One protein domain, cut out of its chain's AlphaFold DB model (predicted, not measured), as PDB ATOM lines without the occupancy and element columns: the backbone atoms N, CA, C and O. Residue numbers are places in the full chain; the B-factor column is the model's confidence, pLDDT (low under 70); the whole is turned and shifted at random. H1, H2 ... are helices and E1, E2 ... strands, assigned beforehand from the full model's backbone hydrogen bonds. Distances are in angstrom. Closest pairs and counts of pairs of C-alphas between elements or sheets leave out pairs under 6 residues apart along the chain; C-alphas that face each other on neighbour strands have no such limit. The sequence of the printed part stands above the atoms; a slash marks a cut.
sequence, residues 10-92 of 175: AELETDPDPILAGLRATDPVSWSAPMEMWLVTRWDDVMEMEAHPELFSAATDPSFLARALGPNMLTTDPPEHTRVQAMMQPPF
ATOM      1  N   ALA A  10     196.577 223.787 123.947       90.69
ATOM      2  CA  ALA A  10     196.851 223.573 125.364       90.69
ATOM      3  C   ALA A  10     196.664 224.849 126.207       90.69
ATOM      4  O   ALA A  10     196.181 224.784 127.337       90.69
ATOM      5  N   GLU A  11     197.021 226.018 125.669       90.19
ATOM      6  CA  GLU A  11     196.804 227.298 126.352       90.19
ATOM      7  C   GLU A  11     195.313 227.630 126.465       90.19
ATOM      8  O   GLU A  11     194.856 228.011 127.542       90.19
ATOM      9  N   LEU A  12     194.544 227.418 125.389       90.44
ATOM     10  CA  LEU A  12     193.088 227.593 125.410       90.44
ATOM     11  C   LEU A  12     192.380 226.583 126.327       90.44
ATOM     12  O   LEU A  12     191.355 226.914 126.910       90.44
ATOM     13  N   GLU A  13     192.904 225.367 126.470       91.94
ATOM     14  CA  GLU A  13     192.364 224.356 127.388       91.94
ATOM     15  C   GLU A  13     192.658 224.682 128.859       91.94
ATOM     16  O   GLU A  13     191.890 224.300 129.739       91.94
ATOM     17  N   THR A  14     193.764 225.380 129.131       94.94
ATOM     18  CA  THR A  14     194.198 225.696 130.498       94.94
ATOM     19  C   THR A  14     193.505 226.941 131.045       94.94
ATOM     20  O   THR A  14     192.947 226.895 132.140       94.94
ATOM     21  N   ASP A  15     193.571 228.054 130.312       92.06
ATOM     22  CA  ASP A  15     192.959 229.328 130.706       92.06
ATOM     23  C   ASP A  15     192.695 230.203 129.462       92.06
ATOM     24  O   ASP A  15     193.544 231.007 129.056       92.06
ATOM     25  N   PRO A  16     191.536 230.035 128.799       93.88
ATOM     26  CA  PRO A  16     191.249 230.728 127.546       93.88
ATOM     27  C   PRO A  16     190.915 232.210 127.742       93.88
ATOM     28  O   PRO A  16     191.094 233.006 126.817       93.88
ATOM     29  N   ASP A  17     190.417 232.607 128.915       94.50
ATOM     30  CA  ASP A  17     189.795 233.917 129.112       94.50
ATOM     31  C   ASP A  17     190.745 235.096 128.847       94.50
ATOM     32  O   ASP A  17     190.359 236.002 128.089       94.50
ATOM     33  N   PRO A  18     191.991 235.111 129.369       94.75
ATOM     34  CA  PRO A  18     192.941 236.185 129.086       94.75
ATOM     35  C   PRO A  18     193.295 236.283 127.598       94.75
ATOM     36  O   PRO A  18     193.384 237.386 127.051       94.75
ATOM     37  N   ILE A  19     193.455 235.137 126.931       93.19
ATOM     38  CA  ILE A  19     193.824 235.053 125.513       93.19
ATOM     39  C   ILE A  19     192.683 235.595 124.654       93.19
ATOM     40  O   ILE A  19     192.884 236.501 123.842       93.19
ATOM     41  N   LEU A  20     191.464 235.097 124.874       93.81
ATOM     42  CA  LEU A  20     190.284 235.524 124.131       93.81
ATOM     43  C   LEU A  20     189.961 237.004 124.383       93.81
ATOM     44  O   LEU A  20     189.539 237.704 123.463       93.81
ATOM     45  N   ALA A  21     190.177 237.512 125.602       94.88
ATOM     46  CA  ALA A  21     190.002 238.932 125.910       94.88
ATOM     47  C   ALA A  21     191.005 239.816 125.155       94.88
ATOM     48  O   ALA A  21     190.608 240.846 124.604       94.88
ATOM     49  N   GLY A  22     192.272 239.396 125.081       94.00
ATOM     50  CA  GLY A  22     193.300 240.071 124.290       94.00
ATOM     51  C   GLY A  22     192.943 240.116 122.805       94.00
ATOM     52  O   GLY A  22     192.893 241.199 122.220       94.00
ATOM     53  N   LEU A  23     192.593 238.965 122.221       94.19
ATOM     54  CA  LEU A  23     192.176 238.871 120.818       94.19
ATOM     55  C   LEU A  23     190.990 239.791 120.509       94.19
ATOM     56  O   LEU A  23     191.073 240.605 119.593       94.19
ATOM     57  N   ARG A  24     189.925 239.772 121.322       95.38
ATOM     58  CA  ARG A  24     188.757 240.653 121.123       95.38
ATOM     59  C   ARG A  24     189.125 242.137 121.048       95.38
ATOM     60  O   ARG A  24     188.505 242.888 120.279       95.38
ATOM     61  N   ALA A  25     190.099 242.556 121.857       94.62
ATOM     62  CA  ALA A  25     190.537 243.940 121.956       94.62
ATOM     63  C   ALA A  25     191.443 244.363 120.792       94.62
ATOM     64  O   ALA A  25     191.281 245.472 120.282       94.62
ATOM     65  N   THR A  26     192.380 243.508 120.369       93.56
ATOM     66  CA  THR A  26     193.462 243.914 119.454       93.56
ATOM     67  C   THR A  26     193.452 243.228 118.092       93.56
ATOM     68  O   THR A  26     193.879 243.849 117.124       93.56
ATOM     69  N   ASP A  27     192.994 241.978 118.005       93.69
ATOM     70  CA  ASP A  27     193.034 241.160 116.785       93.69
ATOM     71  C   ASP A  27     191.882 240.128 116.778       93.69
ATOM     72  O   ASP A  27     192.087 238.946 117.059       93.69
ATOM     73  N   PRO A  28     190.632 240.574 116.550       94.12
ATOM     74  CA  PRO A  28     189.441 239.757 116.795       94.12
ATOM     75  C   PRO A  28     189.249 238.606 115.802       94.12
ATOM     76  O   PRO A  28     188.497 237.680 116.114       94.12
ATOM     77  N   VAL A  29     189.929 238.674 114.651       95.69
ATOM     78  CA  VAL A  29     189.993 237.646 113.606       95.69
ATOM     79  C   VAL A  29     191.465 237.335 113.355       95.69
ATOM     80  O   VAL A  29     192.136 238.017 112.582       95.69
ATOM     81  N   SER A  30     191.968 236.307 114.031       92.94
ATOM     82  CA  SER A  30     193.397 236.001 114.102       92.94
ATOM     83  C   SER A  30     193.695 234.602 113.578       92.94
ATOM     84  O   SER A  30     193.028 233.639 113.944       92.94
ATOM     85  N   TRP A  31     194.740 234.456 112.765       91.81
ATOM     86  CA  TRP A  31     195.224 233.141 112.340       91.81
ATOM     87  C   TRP A  31     196.067 232.479 113.439       91.81
ATOM     88  O   TRP A  31     197.101 233.024 113.833       91.81
ATOM     89  N   SER A  32     195.678 231.280 113.878       90.25
ATOM     90  CA  SER A  32     196.510 230.402 114.705       90.25
ATOM     91  C   SER A  32     197.261 229.414 113.814       90.25
ATOM     92  O   SER A  32     196.671 228.522 113.207       90.25
ATOM     93  N   ALA A  33     198.588 229.558 113.746       89.69
ATOM     94  CA  ALA A  33     199.434 228.614 113.021       89.69
ATOM     95  C   ALA A  33     199.497 227.220 113.680       89.69
ATOM     96  O   ALA A  33     199.392 226.251 112.935       89.69
ATOM     97  N   PRO A  34     199.608 227.078 115.020       88.62
ATOM     98  CA  PRO A  34     199.613 225.761 115.665       88.62
ATOM     99  C   PRO A  34     198.349 224.926 115.428       88.62
ATOM    100  O   PRO A  34     198.418 223.701 115.444       88.62
ATOM    101  N   MET A  35     197.201 225.578 115.236       85.50
ATOM    102  CA  MET A  35     195.913 224.917 114.988       85.50
ATOM    103  C   MET A  35     195.511 224.901 113.511       85.50
ATOM    104  O   MET A  35     194.498 224.302 113.170       85.50
ATOM    105  N   GLU A  36     196.259 225.604 112.658       87.38
ATOM    106  CA  GLU A  36     195.930 225.830 111.248       87.38
ATOM    107  C   GLU A  36     194.495 226.352 111.033       87.38
ATOM    108  O   GLU A  36     193.798 225.951 110.101       87.38
ATOM    109  N   MET A  37     194.042 227.269 111.896       88.31
ATOM    110  CA  MET A  37     192.676 227.798 111.848       88.31
ATOM    111  C   MET A  37     192.585 229.290 112.171       88.31
ATOM    112  O   MET A  37     193.450 229.873 112.829       88.31
ATOM    113  N   TRP A  38     191.489 229.904 111.732       91.81
ATOM    114  CA  TRP A  38     191.113 231.255 112.131       91.81
ATOM    115  C   TRP A  38     190.362 231.229 113.464       91.81
ATOM    116  O   TRP A  38     189.419 230.463 113.642       91.81
ATOM    117  N   LEU A  39     190.769 232.101 114.380       93.19
ATOM    118  CA  LEU A  39     190.086 232.383 115.633       93.19
ATOM    119  C   LEU A  39     189.251 233.649 115.453       93.19
ATOM    120  O   LEU A  39     189.802 234.720 115.200       93.19
ATOM    121  N   VAL A  40     187.936 233.519 115.606       95.56
ATOM    122  CA  VAL A  40     186.982 234.634 115.572       95.56
ATOM    123  C   VAL A  40     186.395 234.791 116.966       95.56
ATOM    124  O   VAL A  40     185.860 233.839 117.527       95.56
ATOM    125  N   THR A  41     186.564 235.969 117.566       95.81
ATOM    126  CA  THR A  41     186.381 236.126 119.022       95.81
ATOM    127  C   THR A  41     185.346 237.166 119.435       95.81
ATOM    128  O   THR A  41     184.946 237.189 120.604       95.81
ATOM    129  N   ARG A  42     184.901 238.033 118.520       95.81
ATOM    130  CA  ARG A  42     183.830 238.999 118.795       95.81
ATOM    131  C   ARG A  42     182.469 238.363 118.579       95.81
ATOM    132  O   ARG A  42     182.265 237.642 117.613       95.81
ATOM    133  N   TRP A  43     181.543 238.700 119.471       96.06
ATOM    134  CA  TRP A  43     180.160 238.238 119.416       96.06
ATOM    135  C   TRP A  43     179.505 238.528 118.061       96.06
ATOM    136  O   TRP A  43     178.979 237.613 117.442       96.06
ATOM    137  N   ASP A  44     179.598 239.773 117.583       97.38
ATOM    138  CA  ASP A  44     178.962 240.184 116.326       97.38
ATOM    139  C   ASP A  44     179.503 239.395 115.122       97.38
ATOM    140  O   ASP A  44     178.722 238.953 114.285       97.38
ATOM    141  N   ASP A  45     180.816 239.142 115.074       96.88
ATOM    142  CA  ASP A  45     181.448 238.376 113.992       96.88
ATOM    143  C   ASP A  45     181.015 236.899 114.028       96.88
ATOM    144  O   ASP A  45     180.688 236.319 112.996       96.88
ATOM    145  N   VAL A  46     180.960 236.287 115.218       96.44
ATOM    146  CA  VAL A  46     180.479 234.902 115.388       96.44
ATOM    147  C   VAL A  46     179.007 234.781 114.993       96.44
ATOM    148  O   VAL A  46     178.613 233.793 114.376       96.44
ATOM    149  N   MET A  47     178.197 235.789 115.315       97.50
ATOM    150  CA  MET A  47     176.774 235.780 114.991       97.50
ATOM    151  C   MET A  47     176.502 235.973 113.506       97.50
ATOM    152  O   MET A  47     175.628 235.301 112.961       97.50
ATOM    153  N   GLU A  48     177.275 236.835 112.845       96.44
ATOM    154  CA  GLU A  48     177.267 236.947 111.387       96.44
ATOM    155  C   GLU A  48     177.635 235.600 110.750       96.44
ATOM    156  O   GLU A  48     176.962 235.136 109.834       96.44
ATOM    157  N   MET A  49     178.658 234.916 111.274       95.38
ATOM    158  CA  MET A  49     179.044 233.601 110.763       95.38
ATOM    159  C   MET A  49     177.939 232.553 110.923       95.38
ATOM    160  O   MET A  49     177.670 231.813 109.979       95.38
ATOM    161  N   GLU A  50     177.277 232.503 112.082       92.75
ATOM    162  CA  GLU A  50     176.168 231.572 112.331       92.75
ATOM    163  C   GLU A  50     174.979 231.823 111.389       92.75
ATOM    164  O   GLU A  50     174.349 230.879 110.909       92.75
ATOM    165  N   ALA A  51     174.676 233.091 111.097       93.75
ATOM    166  CA  ALA A  51     173.563 233.471 110.231       93.75
ATOM    167  C   ALA A  51     173.801 233.164 108.741       93.75
ATOM    168  O   ALA A  51     172.832 233.110 107.980       93.75
ATOM    169  N   HIS A  52     175.059 232.948 108.338       94.25
ATOM    170  CA  HIS A  52     175.485 232.805 106.944       94.25
ATOM    171  C   HIS A  52     176.185 231.458 106.656       94.25
ATOM    172  O   HIS A  52     177.347 231.442 106.228       94.25
ATOM    173  N   PRO A  53     175.505 230.304 106.828       89.75
ATOM    174  CA  PRO A  53     176.090 228.984 106.562       89.75
ATOM    175  C   PRO A  53     176.505 228.779 105.093       89.75
ATOM    176  O   PRO A  53     177.342 227.933 104.791       89.75
ATOM    177  N   GLU A  54     175.964 229.564 104.158       91.50
ATOM    178  CA  GLU A  54     176.394 229.588 102.756       91.50
ATOM    179  C   GLU A  54     177.792 230.194 102.545       91.50
ATOM    180  O   GLU A  54     178.421 229.939 101.517       91.50
ATOM    181  N   LEU A  55     178.269 230.996 103.503       93.56
ATOM    182  CA  LEU A  55     179.620 231.564 103.530       93.56
ATOM    183  C   LEU A  55     180.531 230.793 104.492       93.56
ATOM    184  O   LEU A  55     181.716 230.615 104.206       93.56
ATOM    185  N   PHE A  56     179.976 230.326 105.613       92.56
ATOM    186  CA  PHE A  56     180.690 229.653 106.695       92.56
ATOM    187  C   PHE A  56     180.125 228.249 106.912       92.56
ATOM    188  O   PHE A  56     179.314 227.999 107.799       92.56
ATOM    189  N   SER A  57     180.574 227.332 106.062       90.88
ATOM    190  CA  SER A  57     180.163 225.929 106.084       90.88
ATOM    191  C   SER A  57     180.545 225.232 107.396       90.88
ATOM    192  O   SER A  57     181.671 225.369 107.885       90.88
ATOM    193  N   ALA A  58     179.631 224.417 107.931       87.88
ATOM    194  CA  ALA A  58     179.918 223.509 109.045       87.88
ATOM    195  C   ALA A  58     180.784 222.308 108.617       87.88
ATOM    196  O   ALA A  58     181.395 221.631 109.455       87.88
ATOM    197  N   ALA A  59     180.848 222.027 107.311       84.62
ATOM    198  CA  ALA A  59     181.709 220.996 106.757       84.62
ATOM    199  C   ALA A  59     183.170 221.471 106.788       84.62
ATOM    200  O   ALA A  59     183.629 222.251 105.957       84.62
ATOM    201  N   THR A  60     183.913 220.973 107.772       80.75
ATOM    202  CA  THR A  60     185.341 221.252 107.948       80.75
ATOM    203  C   THR A  60     186.186 220.098 107.409       80.75
ATOM    204  O   THR A  60     185.845 218.929 107.593       80.75
ATOM    205  N   ASP A  61     187.305 220.412 106.755       77.12
ATOM    206  CA  ASP A  61     188.298 219.425 106.319       77.12
ATOM    207  C   ASP A  61     189.703 219.862 106.776       77.12
ATOM    208  O   ASP A  61     190.166 220.920 106.340       77.12
ATOM    209  N   PRO A  62     190.379 219.102 107.661       76.06
ATOM    210  CA  PRO A  62     189.914 217.870 108.302       76.06
ATOM    211  C   PRO A  62     188.943 218.129 109.465       76.06
ATOM    212  O   PRO A  62     189.224 218.913 110.368       76.06
ATOM    213  N   SER A  63     187.826 217.396 109.521       78.44
ATOM    214  CA  SER A  63     186.935 217.410 110.691       78.44
ATOM    215  C   SER A  63     187.341 216.340 111.704       78.44
ATOM    216  O   SER A  63     187.170 215.136 111.479       78.44
ATOM    217  N   PHE A  64     187.831 216.768 112.872       76.69
ATOM    218  CA  PHE A  64     188.090 215.864 113.998       76.69
ATOM    219  C   PHE A  64     186.831 215.106 114.428       76.69
ATOM    220  O   PHE A  64     186.900 213.908 114.712       76.69
ATOM    221  N   LEU A  65     185.684 215.790 114.421       79.44
ATOM    222  CA  LEU A  65     184.399 215.223 114.808       79.44
ATOM    223  C   LEU A  65     183.919 214.177 113.796       79.44
ATOM    224  O   LEU A  65     183.550 213.075 114.197       79.44
ATOM    225  N   ALA A  66     183.992 214.472 112.492       80.94
ATOM    226  CA  ALA A  66     183.613 213.506 111.460       80.94
ATOM    227  C   ALA A  66     184.559 212.297 111.428       80.94
ATOM    228  O   ALA A  66     184.126 211.182 111.153       80.94
ATOM    229  N   ARG A  67     185.844 212.479 111.756       80.56
ATOM    230  CA  ARG A  67     186.793 211.364 111.883       80.56
ATOM    231  C   ARG A  67     186.453 210.434 113.051       80.56
ATOM    232  O   ARG A  67     186.667 209.232 112.937       80.56
ATOM    233  N   ALA A  68     185.958 210.979 114.162       83.31
ATOM    234  CA  ALA A  68     185.629 210.207 115.359       83.31
ATOM    235  C   ALA A  68     184.245 209.541 115.287       83.31
ATOM    236  O   ALA A  68     184.100 208.395 115.704       83.31
ATOM    237  N   LEU A  69     183.238 210.250 114.768       82.19
ATOM    238  CA  LEU A  69     181.829 209.833 114.804       82.19
ATOM    239  C   LEU A  69     181.237 209.513 113.422       82.19
ATOM    240  O   LEU A  69     180.082 209.107 113.329       82.19
ATOM    241  N   GLY A  70     182.002 209.705 112.347       82.75
ATOM    242  CA  GLY A  70     181.477 209.733 110.984       82.75
ATOM    243  C   GLY A  70     180.753 211.050 110.658       82.75
ATOM    244  O   GLY A  70     180.541 211.892 111.543       82.75
ATOM    245  N   PRO A  71     180.362 211.250 109.384       76.69
ATOM    246  CA  PRO A  71     179.514 212.369 108.988       76.69
ATOM    247  C   PRO A  71     178.234 212.386 109.823       76.69
ATOM    248  O   PRO A  71     177.513 211.389 109.891       76.69
ATOM    249  N   ASN A  72     177.960 213.512 110.473       84.44
ATOM    250  CA  ASN A  72     176.805 213.666 111.346       84.44
ATOM    251  C   ASN A  72     176.163 215.047 111.167       84.44
ATOM    252  O   ASN A  72     176.631 215.884 110.393       84.44
ATOM    253  N   MET A  73     175.066 215.275 111.891       88.62
ATOM    254  CA  MET A  73     174.291 216.511 111.790       88.62
ATOM    255  C   MET A  73     175.152 217.757 112.057       88.62
ATOM    256  O   MET A  73     174.961 218.755 111.382       88.62
ATOM    257  N   LEU A  74     176.126 217.706 112.970       86.94
ATOM    258  CA  LEU A  74     176.948 218.865 113.348       86.94
ATOM    259  C   LEU A  74     178.021 219.230 112.310       86.94
ATOM    260  O   LEU A  74     178.621 220.293 112.406       86.94
ATOM    261  N   THR A  75     178.291 218.350 111.344       87.44
ATOM    262  CA  THR A  75     179.357 218.519 110.338       87.44
ATOM    263  C   THR A  75     178.803 218.690 108.927       87.44
ATOM    264  O   THR A  75     179.505 218.418 107.955       87.44
ATOM    265  N   THR A  76     177.519 219.023 108.805       88.94
ATOM    266  CA  THR A  76     176.806 219.063 107.527       88.94
ATOM    267  C   THR A  76     176.020 220.363 107.413       88.94
ATOM    268  O   THR A  76     175.520 220.859 108.417       88.94
ATOM    269  N   ASP A  77     175.864 220.874 106.193       90.56
ATOM    270  CA  ASP A  77     175.060 222.063 105.891       90.56
ATOM    271  C   ASP A  77     173.670 221.703 105.329       90.56
ATOM    272  O   ASP A  77     173.390 220.542 104.987       90.56
ATOM    273  N   PRO A  78     172.744 222.675 105.214       90.25
ATOM    274  CA  PRO A  78     171.521 222.489 104.444       90.25
ATOM    275  C   PRO A  78     171.798 222.002 103.004       90.25
ATOM    276  O   PRO A  78     172.789 222.400 102.395       90.25
ATOM    277  N   PRO A  79     170.917 221.166 102.416       91.56
ATOM    278  CA  PRO A  79     169.618 220.735 102.944       91.56
ATOM    279  C   PRO A  79     169.685 219.522 103.888       91.56
ATOM    280  O   PRO A  79     168.696 219.213 104.554       91.56
ATOM    281  N   GLU A  80     170.820 218.829 103.949       91.12
ATOM    282  CA  GLU A  80     170.954 217.574 104.693       91.12
ATOM    283  C   GLU A  80     170.904 217.803 106.210       91.12
ATOM    284  O   GLU A  80     170.169 217.098 106.905       91.12
ATOM    285  N   HIS A  81     171.566 218.857 106.704       92.00
ATOM    286  CA  HIS A  81     171.431 219.309 108.093       92.00
ATOM    287  C   HIS A  81     169.964 219.488 108.485       92.00
ATOM    288  O   HIS A  81     169.485 218.870 109.435       92.00
ATOM    289  N   THR A  82     169.225 220.282 107.705       91.88
ATOM    290  CA  THR A  82     167.816 220.597 107.963       91.88
ATOM    291  C   THR A  82     166.957 219.335 107.986       91.88
ATOM    292  O   THR A  82     166.077 219.196 108.834       91.88
ATOM    293  N   ARG A  83     167.226 218.387 107.081       93.69
ATOM    294  CA  ARG A  83     166.516 217.107 107.014       93.69
ATOM    295  C   ARG A  83     166.741 216.270 108.273       93.69
ATOM    296  O   ARG A  83     165.769 215.784 108.852       93.69
ATOM    297  N   VAL A  84     167.993 216.100 108.700       91.44
ATOM    298  CA  VAL A  84     168.343 215.306 109.893       91.44
ATOM    299  C   VAL A  84     167.847 215.983 111.169       91.44
ATOM    300  O   VAL A  84     167.203 215.336 112.000       91.44
ATOM    301  N   GLN A  85     168.043 217.296 111.288       92.19
ATOM    302  CA  GLN A  85     167.568 218.089 112.417       92.19
ATOM    303  C   GLN A  85     166.044 217.993 112.568       92.19
ATOM    304  O   GLN A  85     165.553 217.784 113.676       92.19
ATOM    305  N   ALA A  86     165.282 218.077 111.472       93.69
ATOM    306  CA  ALA A  86     163.823 217.986 111.515       93.69
ATOM    307  C   ALA A  86     163.316 216.639 112.061       93.69
ATOM    308  O   ALA A  86     162.282 216.612 112.734       93.69
ATOM    309  N   MET A  87     164.040 215.542 111.809       92.06
ATOM    310  CA  MET A  87     163.717 214.218 112.356       92.06
ATOM    311  C   MET A  87     164.071 214.107 113.844       92.06
ATOM    312  O   MET A  87     163.319 213.502 114.604       92.06
ATOM    313  N   MET A  88     165.184 214.713 114.269       88.75
ATOM    314  CA  MET A  88     165.689 214.626 115.645       88.75
ATOM    315  C   MET A  88     165.026 215.608 116.615       88.75
ATOM    316  O   MET A  88     164.911 215.311 117.797       88.75
ATOM    317  N   GLN A  89     164.588 216.781 116.157       90.94
ATOM    318  CA  GLN A  89     164.117 217.859 117.031       90.94
ATOM    319  C   GLN A  89     162.836 217.561 117.849       90.94
ATOM    320  O   GLN A  89     162.761 218.061 118.970       90.94
ATOM    321  N   PRO A  90     161.810 216.816 117.372       92.50
ATOM    322  CA  PRO A  90     160.513 216.739 118.057       92.50
ATOM    323  C   PRO A  90     160.554 216.321 119.542       92.50
ATOM    324  O   PRO A  90     159.915 217.014 120.339       92.50
ATOM    325  N   PRO A  91     161.314 215.288 119.966       90.25
ATOM    326  CA  PRO A  91     161.456 214.937 121.385       90.25
ATOM    327  C   PRO A  91     162.120 216.035 122.231       90.25
ATOM    328  O   PRO A  91     161.819 216.164 123.419       90.25
ATOM    329  N   PHE A  92     162.984 216.850 121.619       90.94
ATOM    330  CA  PHE A  92     163.765 217.911 122.264       90.94
ATOM    331  C   PHE A  92     163.061 219.281 122.304       90.94
ATOM    332  O   PHE A  92     163.615 220.254 122.809       90.94
TER     333      PHE A  92
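AT A GLANCE: This is residues 10 to 92 of the 175 residues of an uncharacterized protein of Acidimicrobiaceae bacterium (UniProt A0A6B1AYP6). The model is a loose, open U of short elements: one arm holds H1, H2 and the small hairpin E1 and E2, H3 makes the base, and the other arm holds the link of residues 52 to 63, H4 and H5. The two arms leave a gap between them, and no helix touches another. The printed part has 83 residues, with five named helices and two named strands in the order H1, H2, E1, E2, H3, H4, H5; the sheet, E1 - E2, is antiparallel, and the class is mostly helix. The whole is loose, with a radius of gyration of the C-alphas of 15.5 A, and only just elongated, spanning 42 by 28 by 25 A.

IN THESE COORDINATES: H1, residues 10 to 14, begins with C-alpha 10 at (196.851, 223.573, 125.364). H2, residues 16 to 26, is 15.6 A long. E1 is residues 29 to 32 and E2 residues 37 to 40. H3, residues 43 to 51, is 12.3 A long. H4 is residues 64 to 69. H5, residues 80 to 88, is 12.5 A long and ends with C-alpha 88 at (165.689, 214.626, 115.645).

HOW THE PARTS SIT: H1 and H2 are close but not clearly touching; their closest C-alphas, those of Leu 12 and Ile 19, are 7.5 A apart. The closest C-alphas of H2 and E1 are those of Leu 23 and Ser 30, 7.4 A. H2 and E2 are near each other, with 5 pairs of C-alphas within 10 A. E1 and E2 form a hairpin at 150 degrees, with N 30 and O 39 within hydrogen-bond range at 2.9 A. The closest C-alphas of E2 and H3 are those of Val 40 and Val 46, 6.5 A. H3 and H4 are apart, as are H4 and H5. In H1, H2, H3, H4 and H5 every O i to N i+4 pair is within hydrogen-bond range.

THE WHOLE: The C-alphas farthest apart, of Thr 26 and Pro 91, are 43.2 A apart. The printed part has no cut. The link from H3 to H4 is long, 12 residues. Residues 13 to 18, of which 16 to 18 belong to H2, and residues 32 to 37 stand free. The mean pLDDT of the printed part is 90.4, and no printed residue is under 70.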